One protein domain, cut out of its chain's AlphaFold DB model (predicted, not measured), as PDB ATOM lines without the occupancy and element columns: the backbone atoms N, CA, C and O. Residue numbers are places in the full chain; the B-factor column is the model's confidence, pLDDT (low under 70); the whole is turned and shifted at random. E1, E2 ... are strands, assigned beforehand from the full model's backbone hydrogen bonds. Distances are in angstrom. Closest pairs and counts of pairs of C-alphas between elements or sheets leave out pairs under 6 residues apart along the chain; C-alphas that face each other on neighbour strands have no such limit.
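This is residues 158 to 206 of the 207 residues of an uncharacterized protein of Bdellovibrio sp. CG11_big_fil_rev_8_21_14_0_20_39_38 (UniProt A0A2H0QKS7). One narrow, twisted sheet folds back on itself into two thin layers: the hairpin of E1 and the first part of E2 covers one face of the row made by the last part of E2, E3 and E4. The fold is in E2, which bends by 157 degrees at residue 177. The printed part has 49 residues, with no named helix and four strands along the chain as E1 E2 E3 E4, which is also the sheet's order, all antiparallel. The class is all strand, compact with a radius of gyration of the C-alphas of 10.8 A; the spans of 33 by 17 by 12 A only just make a rod.

E2, the longest strand by residues, covers residues 169 to 184, yet its end C-alphas are 13.7 A apart. E3, residues 187 to 193, is 19.0 A long. E1, residues 158 to 163, is 17.4 A long and begins at C-alpha 158 (-13.931, -32.826, 0.086). E4, residues 199 to 205, is 19.7 A long and ends at C-alpha 205 (-25.202, -34.975, -12.267).

The strands form a meander, each the antiparallel neighbour of the one before, and each successive pair is a hairpin. The pairing of E2 is staggered: residues 169 to 174 pair with E1 and 175 to 184 with E3. Within hydrogen-bond range are N 182 and O 189 at 2.9 A and N 175 and O 193 at 3.0 A between E2 and E3, N 160 and O 172 at 2.9 A between E1 and E2, and N 190 and O 202 at 2.8 A between E3 and E4. E1 and E4 are the edge strands. The closest C-alphas of E2 and E4, those of Val 170 and Gly 204, are 5.0 A apart.

The C-alphas farthest apart, of Asn 166 and Gln 177, are 33.9 A apart. The printed part has no cut, and its three links are tight. The mean pLDDT of the printed part is 83.7, with residues 177 to 178 under 70.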
ATOM      1  N   CYS A 158     -14.059 -32.183   1.385       77.00
ATOM      2  CA  CYS A 158     -13.931 -32.826   0.086       77.00
ATOM      3  C   CYS A 158     -14.891 -32.158  -0.879       77.00
ATOM      4  O   CYS A 158     -16.110 -32.211  -0.690       77.00
ATOM      5  N   PHE A 159     -14.321 -31.527  -1.894       84.94
ATOM      6  CA  PHE A 159     -15.035 -30.821  -2.937       84.94
ATOM      7  C   PHE A 159     -14.684 -31.467  -4.272       84.94
ATOM      8  O   PHE A 159     -13.512 -31.594  -4.596       84.94
ATOM      9  N   GLY A 160     -15.696 -31.889  -5.021       80.31
ATOM     10  CA  GLY A 160     -15.519 -32.418  -6.366       80.31
ATOM     11  C   GLY A 160     -16.251 -31.545  -7.373       80.31
ATOM     12  O   GLY A 160     -17.357 -31.073  -7.100       80.31
ATOM     13  N   GLN A 161     -15.683 -31.402  -8.568       87.31
ATOM     14  CA  GLN A 161     -16.335 -30.737  -9.694       87.31
ATOM     15  C   GLN A 161     -16.103 -31.482 -11.011       87.31
ATOM     16  O   GLN A 161     -15.080 -32.136 -11.196       87.31
ATOM     17  N   THR A 162     -17.050 -31.382 -11.942       82.12
ATOM     18  CA  THR A 162     -16.858 -31.815 -13.332       82.12
ATOM     19  C   THR A 162     -17.677 -30.956 -14.294       82.12
ATOM     20  O   THR A 162     -18.624 -30.279 -13.885       82.12
ATOM     21  N   MET A 163     -17.301 -30.965 -15.572       84.38
ATOM     22  CA  MET A 163     -17.970 -30.217 -16.633       84.38
ATOM     23  C   MET A 163     -18.797 -31.159 -17.507       84.38
ATOM     24  O   MET A 163     -18.321 -32.189 -17.979       84.38
ATOM     25  N   CYS A 164     -20.051 -30.790 -17.726       82.31
ATOM     26  CA  CYS A 164     -20.998 -31.533 -18.533       82.31
ATOM     27  C   CYS A 164     -20.795 -31.275 -20.032       82.31
ATOM     28  O   CYS A 164     -20.282 -30.220 -20.409       82.31
ATOM     29  N   PRO A 165     -21.261 -32.179 -20.918       80.75
ATOM     30  CA  PRO A 165     -21.124 -32.011 -22.371       80.75
ATOM     31  C   PRO A 165     -21.775 -30.737 -22.933       80.75
ATOM     32  O   PRO A 165     -21.385 -30.255 -23.990       80.75
ATOM     33  N   ASN A 166     -22.760 -30.179 -22.226       84.88
ATOM     34  CA  ASN A 166     -23.414 -28.908 -22.546       84.88
ATOM     35  C   ASN A 166     -22.709 -27.678 -21.935       84.88
ATOM     36  O   ASN A 166     -23.248 -26.577 -21.998       84.88
ATOM     37  N   GLY A 167     -21.529 -27.853 -21.332       81.81
ATOM     38  CA  GLY A 167     -20.738 -26.791 -20.708       81.81
ATOM     39  C   GLY A 167     -21.167 -26.410 -19.286       81.81
ATOM     40  O   GLY A 167     -20.537 -25.544 -18.684       81.81
ATOM     41  N   MET A 168     -22.207 -27.035 -18.719       84.00
ATOM     42  CA  MET A 168     -22.588 -26.792 -17.323       84.00
ATOM     43  C   MET A 168     -21.573 -27.404 -16.357       84.00
ATOM     44  O   MET A 168     -21.126 -28.529 -16.554       84.00
ATOM     45  N   VAL A 169     -21.246 -26.698 -15.277       82.31
ATOM     46  CA  VAL A 169     -20.403 -27.234 -14.200       82.31
ATOM     47  C   VAL A 169     -21.298 -27.841 -13.126       82.31
ATOM     48  O   VAL A 169     -22.249 -27.206 -12.673       82.31
ATOM     49  N   VAL A 170     -20.982 -29.063 -12.700       86.38
ATOM     50  CA  VAL A 170     -21.647 -29.736 -11.580       86.38
ATOM     51  C   VAL A 170     -20.642 -29.999 -10.471       86.38
ATOM     52  O   VAL A 170     -19.485 -30.327 -10.730       86.38
ATOM     53  N   THR A 171     -21.086 -29.843  -9.225       88.75
ATOM     54  CA  THR A 171     -20.227 -29.926  -8.040       88.75
ATOM     55  C   THR A 171     -20.841 -30.825  -6.967       88.75
ATOM     56  O   THR A 171     -22.051 -31.063  -6.944       88.75
ATOM     57  N   CYS A 172     -20.004 -31.343  -6.072       85.62
ATOM     58  CA  CYS A 172     -20.419 -31.984  -4.830       85.62
ATOM     59  C   CYS A 172     -19.494 -31.569  -3.683       85.62
ATOM     60  O   CYS A 172     -18.333 -31.222  -3.901       85.62
ATOM     61  N   GLN A 173     -20.012 -31.597  -2.454       89.56
ATOM     62  CA  GLN A 173     -19.258 -31.197  -1.270       89.56
ATOM     63  C   GLN A 173     -19.630 -32.068  -0.068       89.56
ATOM     64  O   GLN A 173     -20.804 -32.279   0.232       89.56
ATOM     65  N   THR A 174     -18.613 -32.555   0.636       87.69
ATOM     66  CA  THR A 174     -18.718 -33.288   1.906       87.69
ATOM     67  C   THR A 174     -17.560 -32.888   2.822       87.69
ATOM     68  O   THR A 174     -16.656 -32.167   2.403       87.69
ATOM     69  N   TYR A 175     -17.568 -33.319   4.080       83.44
ATOM     70  CA  TYR A 175     -16.439 -33.109   4.990       83.44
ATOM     71  C   TYR A 175     -16.174 -34.329   5.877       83.44
ATOM     72  O   TYR A 175     -16.954 -35.273   5.912       83.44
ATOM     73  N   GLY A 176     -15.068 -34.333   6.612       73.19
ATOM     74  CA  GLY A 176     -14.689 -35.393   7.538       73.19
ATOM     75  C   GLY A 176     -13.397 -36.105   7.175       73.19
ATOM     76  O   GLY A 176     -12.965 -36.158   6.028       73.19
ATOM     77  N   GLN A 177     -12.771 -36.693   8.190       66.88
ATOM     78  CA  GLN A 177     -11.591 -37.525   7.997       66.88
ATOM     79  C   GLN A 177     -11.949 -38.739   7.128       66.88
ATOM     80  O   GLN A 177     -12.844 -39.506   7.472       66.88
ATOM     81  N   GLY A 178     -11.244 -38.908   6.007       66.38
ATOM     82  CA  GLY A 178     -11.521 -39.979   5.048       66.38
ATOM     83  C   GLY A 178     -12.649 -39.672   4.065       66.38
ATOM     84  O   GLY A 178     -13.087 -40.587   3.371       66.38
ATOM     85  N   CYS A 179     -13.127 -38.422   3.993       80.88
ATOM     86  CA  CYS A 179     -13.955 -38.017   2.865       80.88
ATOM     87  C   CYS A 179     -13.181 -38.216   1.546       80.88
ATOM     88  O   CYS A 179     -11.945 -38.170   1.522       80.88
ATOM     89  N   SER A 180     -13.900 -38.455   0.453       80.00
ATOM     90  CA  SER A 180     -13.330 -38.660  -0.881       80.00
ATOM     91  C   SER A 180     -14.247 -38.079  -1.947       80.00
ATOM     92  O   SER A 180     -15.450 -37.944  -1.729       80.00
ATOM     93  N   TRP A 181     -13.717 -37.810  -3.133       87.81
ATOM     94  CA  TRP A 181     -14.524 -37.493  -4.304       87.81
ATOM     95  C   TRP A 181     -13.954 -38.196  -5.536       87.81
ATOM     96  O   TRP A 181     -12.792 -38.592  -5.543       87.81
ATOM     97  N   PHE A 182     -14.796 -38.437  -6.534       76.81
ATOM     98  CA  PHE A 182     -14.390 -38.999  -7.818       76.81
ATOM     99  C   PHE A 182     -15.361 -38.576  -8.918       76.81
ATOM    100  O   PHE A 182     -16.527 -38.257  -8.663       76.81
ATOM    101  N   VAL A 183     -14.881 -38.584 -10.157       79.62
ATOM    102  CA  VAL A 183     -15.681 -38.271 -11.343       79.62
ATOM    103  C   VAL A 183     -16.061 -39.566 -12.046       79.62
ATOM    104  O   VAL A 183     -15.267 -40.492 -12.183       79.62
ATOM    105  N   THR A 184     -17.309 -39.629 -12.486       81.88
ATOM    106  CA  THR A 184     -17.867 -40.695 -13.319       81.88
ATOM    107  C   THR A 184     -18.387 -40.097 -14.619       81.88
ATOM    108  O   THR A 184     -18.471 -38.877 -14.765       81.88
ATOM    109  N   ASN A 185     -18.756 -40.948 -15.575       77.94
ATOM    110  CA  ASN A 185     -19.234 -40.498 -16.876       77.94
ATOM    111  C   ASN A 185     -20.567 -39.729 -16.731       77.94
ATOM    112  O   ASN A 185     -21.632 -40.332 -16.608       77.94
ATOM    113  N   GLY A 186     -20.488 -38.394 -16.691       79.38
ATOM    114  CA  GLY A 186     -21.630 -37.490 -16.518       79.38
ATOM    115  C   GLY A 186     -22.003 -37.145 -15.071       79.38
ATOM    116  O   GLY A 186     -23.094 -36.623 -14.844       79.38
ATOM    117  N   ALA A 187     -21.150 -37.421 -14.079       86.06
ATOM    118  CA  ALA A 187     -21.404 -36.989 -12.703       86.06
ATOM    119  C   ALA A 187     -20.130 -36.872 -11.864       86.06
ATOM    120  O   ALA A 187     -19.166 -37.602 -12.074       86.06
ATOM    121  N   VAL A 188     -20.173 -36.023 -10.843       86.69
ATOM    122  CA  VAL A 188     -19.194 -35.994  -9.753       86.69
ATOM    123  C   VAL A 188     -19.821 -36.568  -8.486       86.69
ATOM    124  O   VAL A 188     -20.977 -36.267  -8.188       86.69
ATOM    125  N   VAL A 189     -19.091 -37.410  -7.756       85.75
ATOM    126  CA  VAL A 189     -19.565 -38.114  -6.557       85.75
ATOM    127  C   VAL A 189     -18.640 -37.814  -5.381       85.75
ATOM    128  O   VAL A 189     -17.429 -37.956  -5.501       85.75
ATOM    129  N   CYS A 190     -19.206 -37.445  -4.233       89.62
ATOM    130  CA  CYS A 190     -18.478 -37.163  -2.997       89.62
ATOM    131  C   CYS A 190     -18.977 -38.064  -1.862       89.62
ATOM    132  O   CYS A 190     -20.183 -38.143  -1.627       89.62
ATOM    133  N   ASN A 191     -18.063 -38.685  -1.117       87.25
ATOM    134  CA  ASN A 191     -18.334 -39.449   0.099       87.25
ATOM    135  C   ASN A 191     -17.814 -38.692   1.321       87.25
ATOM    136  O   ASN A 191     -16.649 -38.301   1.349       87.25
ATOM    137  N   GLY A 192     -18.638 -38.549   2.355       89.44
ATOM    138  CA  GLY A 192     -18.239 -37.937   3.622       89.44
ATOM    139  C   GLY A 192     -19.443 -37.491   4.443       89.44
ATOM    140  O   GLY A 192     -20.578 -37.838   4.137       89.44
ATOM    141  N   TYR A 193     -19.219 -36.709   5.491       85.69
ATOM    142  CA  TYR A 193     -20.287 -36.102   6.275       85.69
ATOM    143  C   TYR A 193     -20.980 -34.969   5.503       85.69
ATOM    144  O   TYR A 193     -20.325 -34.119   4.894       85.69
ATOM    145  N   ASN A 194     -22.313 -34.956   5.530       85.75
ATOM    146  CA  ASN A 194     -23.121 -33.800   5.132       85.75
ATOM    147  C   ASN A 194     -23.195 -32.766   6.264       85.75
ATOM    148  O   ASN A 194     -22.793 -33.048   7.386       85.75
ATOM    149  N   GLN A 195     -23.797 -31.600   6.004       78.94
ATOM    150  CA  GLN A 195     -24.001 -30.528   6.998       78.94
ATOM    151  C   GLN A 195     -24.730 -30.950   8.292       78.94
ATOM    152  O   GLN A 195     -24.706 -30.217   9.274       78.94
ATOM    153  N   TYR A 196     -25.379 -32.119   8.299       83.81
ATOM    154  CA  TYR A 196     -26.071 -32.689   9.456       83.81
ATOM    155  C   TYR A 196     -25.220 -33.719  10.219       83.81
ATOM    156  O   TYR A 196     -25.720 -34.367  11.135       83.81
ATOM    157  N   GLY A 197     -23.950 -33.907   9.845       79.44
ATOM    158  CA  GLY A 197     -23.050 -34.869  10.479       79.44
ATOM    159  C   GLY A 197     -23.350 -36.330  10.136       79.44
ATOM    160  O   GLY A 197     -22.922 -37.225  10.861       79.44
ATOM    161  N   GLN A 198     -24.062 -36.603   9.039       87.56
ATOM    162  CA  GLN A 198     -24.328 -37.965   8.564       87.56
ATOM    163  C   GLN A 198     -23.354 -38.341   7.453       87.56
ATOM    164  O   GLN A 198     -23.179 -37.564   6.517       87.56
ATOM    165  N   TRP A 199     -22.753 -39.532   7.534       85.62
ATOM    166  CA  TRP A 199     -21.919 -40.059   6.455       85.62
ATOM    167  C   TRP A 199     -22.796 -40.426   5.256       85.62
ATOM    168  O   TRP A 199     -23.669 -41.287   5.359       85.62
ATOM    169  N   VAL A 200     -22.584 -39.752   4.132       89.81
ATOM    170  CA  VAL A 200     -23.407 -39.841   2.929       89.81
ATOM    171  C   VAL A 200     -22.553 -39.898   1.670       89.81
ATOM    172  O   VAL A 200     -21.374 -39.540   1.663       89.81
ATOM    173  N   THR A 201     -23.209 -40.278   0.578       90.69
ATOM    174  CA  THR A 201     -22.717 -40.106  -0.784       90.69
ATOM    175  C   THR A 201     -23.579 -39.049  -1.471       90.69
ATOM    176  O   THR A 201     -24.788 -39.224  -1.616       90.69
ATOM    177  N   THR A 202     -22.972 -37.935  -1.871       90.81
ATOM    178  CA  THR A 202     -23.618 -36.857  -2.636       90.81
ATOM    179  C   THR A 202     -23.127 -36.885  -4.077       90.81
ATOM    180  O   THR A 202     -22.025 -37.360  -4.344       90.81
ATOM    181  N   GLN A 203     -23.939 -36.411  -5.021       90.75
ATOM    182  CA  GLN A 203     -23.558 -36.390  -6.433       90.75
ATOM    183  C   GLN A 203     -24.096 -35.145  -7.145       90.75
ATOM    184  O   GLN A 203     -25.260 -34.783  -6.960       90.75
ATOM    185  N   GLY A 204     -23.266 -34.538  -7.989       90.75
ATOM    186  CA  GLY A 204     -23.681 -33.573  -9.003       90.75
ATOM    187  C   GLY A 204     -23.785 -34.291 -10.347       90.75
ATOM    188  O   GLY A 204     -22.815 -34.912 -10.771       90.75
ATOM    189  N   ARG A 205     -24.952 -34.262 -11.000       88.81
ATOM    190  CA  ARG A 205     -25.202 -34.975 -12.267       88.81
ATOM    191  C   ARG A 205     -25.388 -34.012 -13.426       88.81
ATOM    192  O   ARG A 205     -26.092 -33.016 -13.286       88.81
ATOM    193  N   CYS A 206     -24.817 -34.375 -14.564       82.06
ATOM    194  CA  CYS A 206     -25.119 -33.766 -15.845       82.06
ATOM    195  C   CYS A 206     -26.513 -34.200 -16.296       82.06
ATOM    196  O   CYS A 206     -26.779 -35.399 -16.409       82.06
TER     197      CYS A 206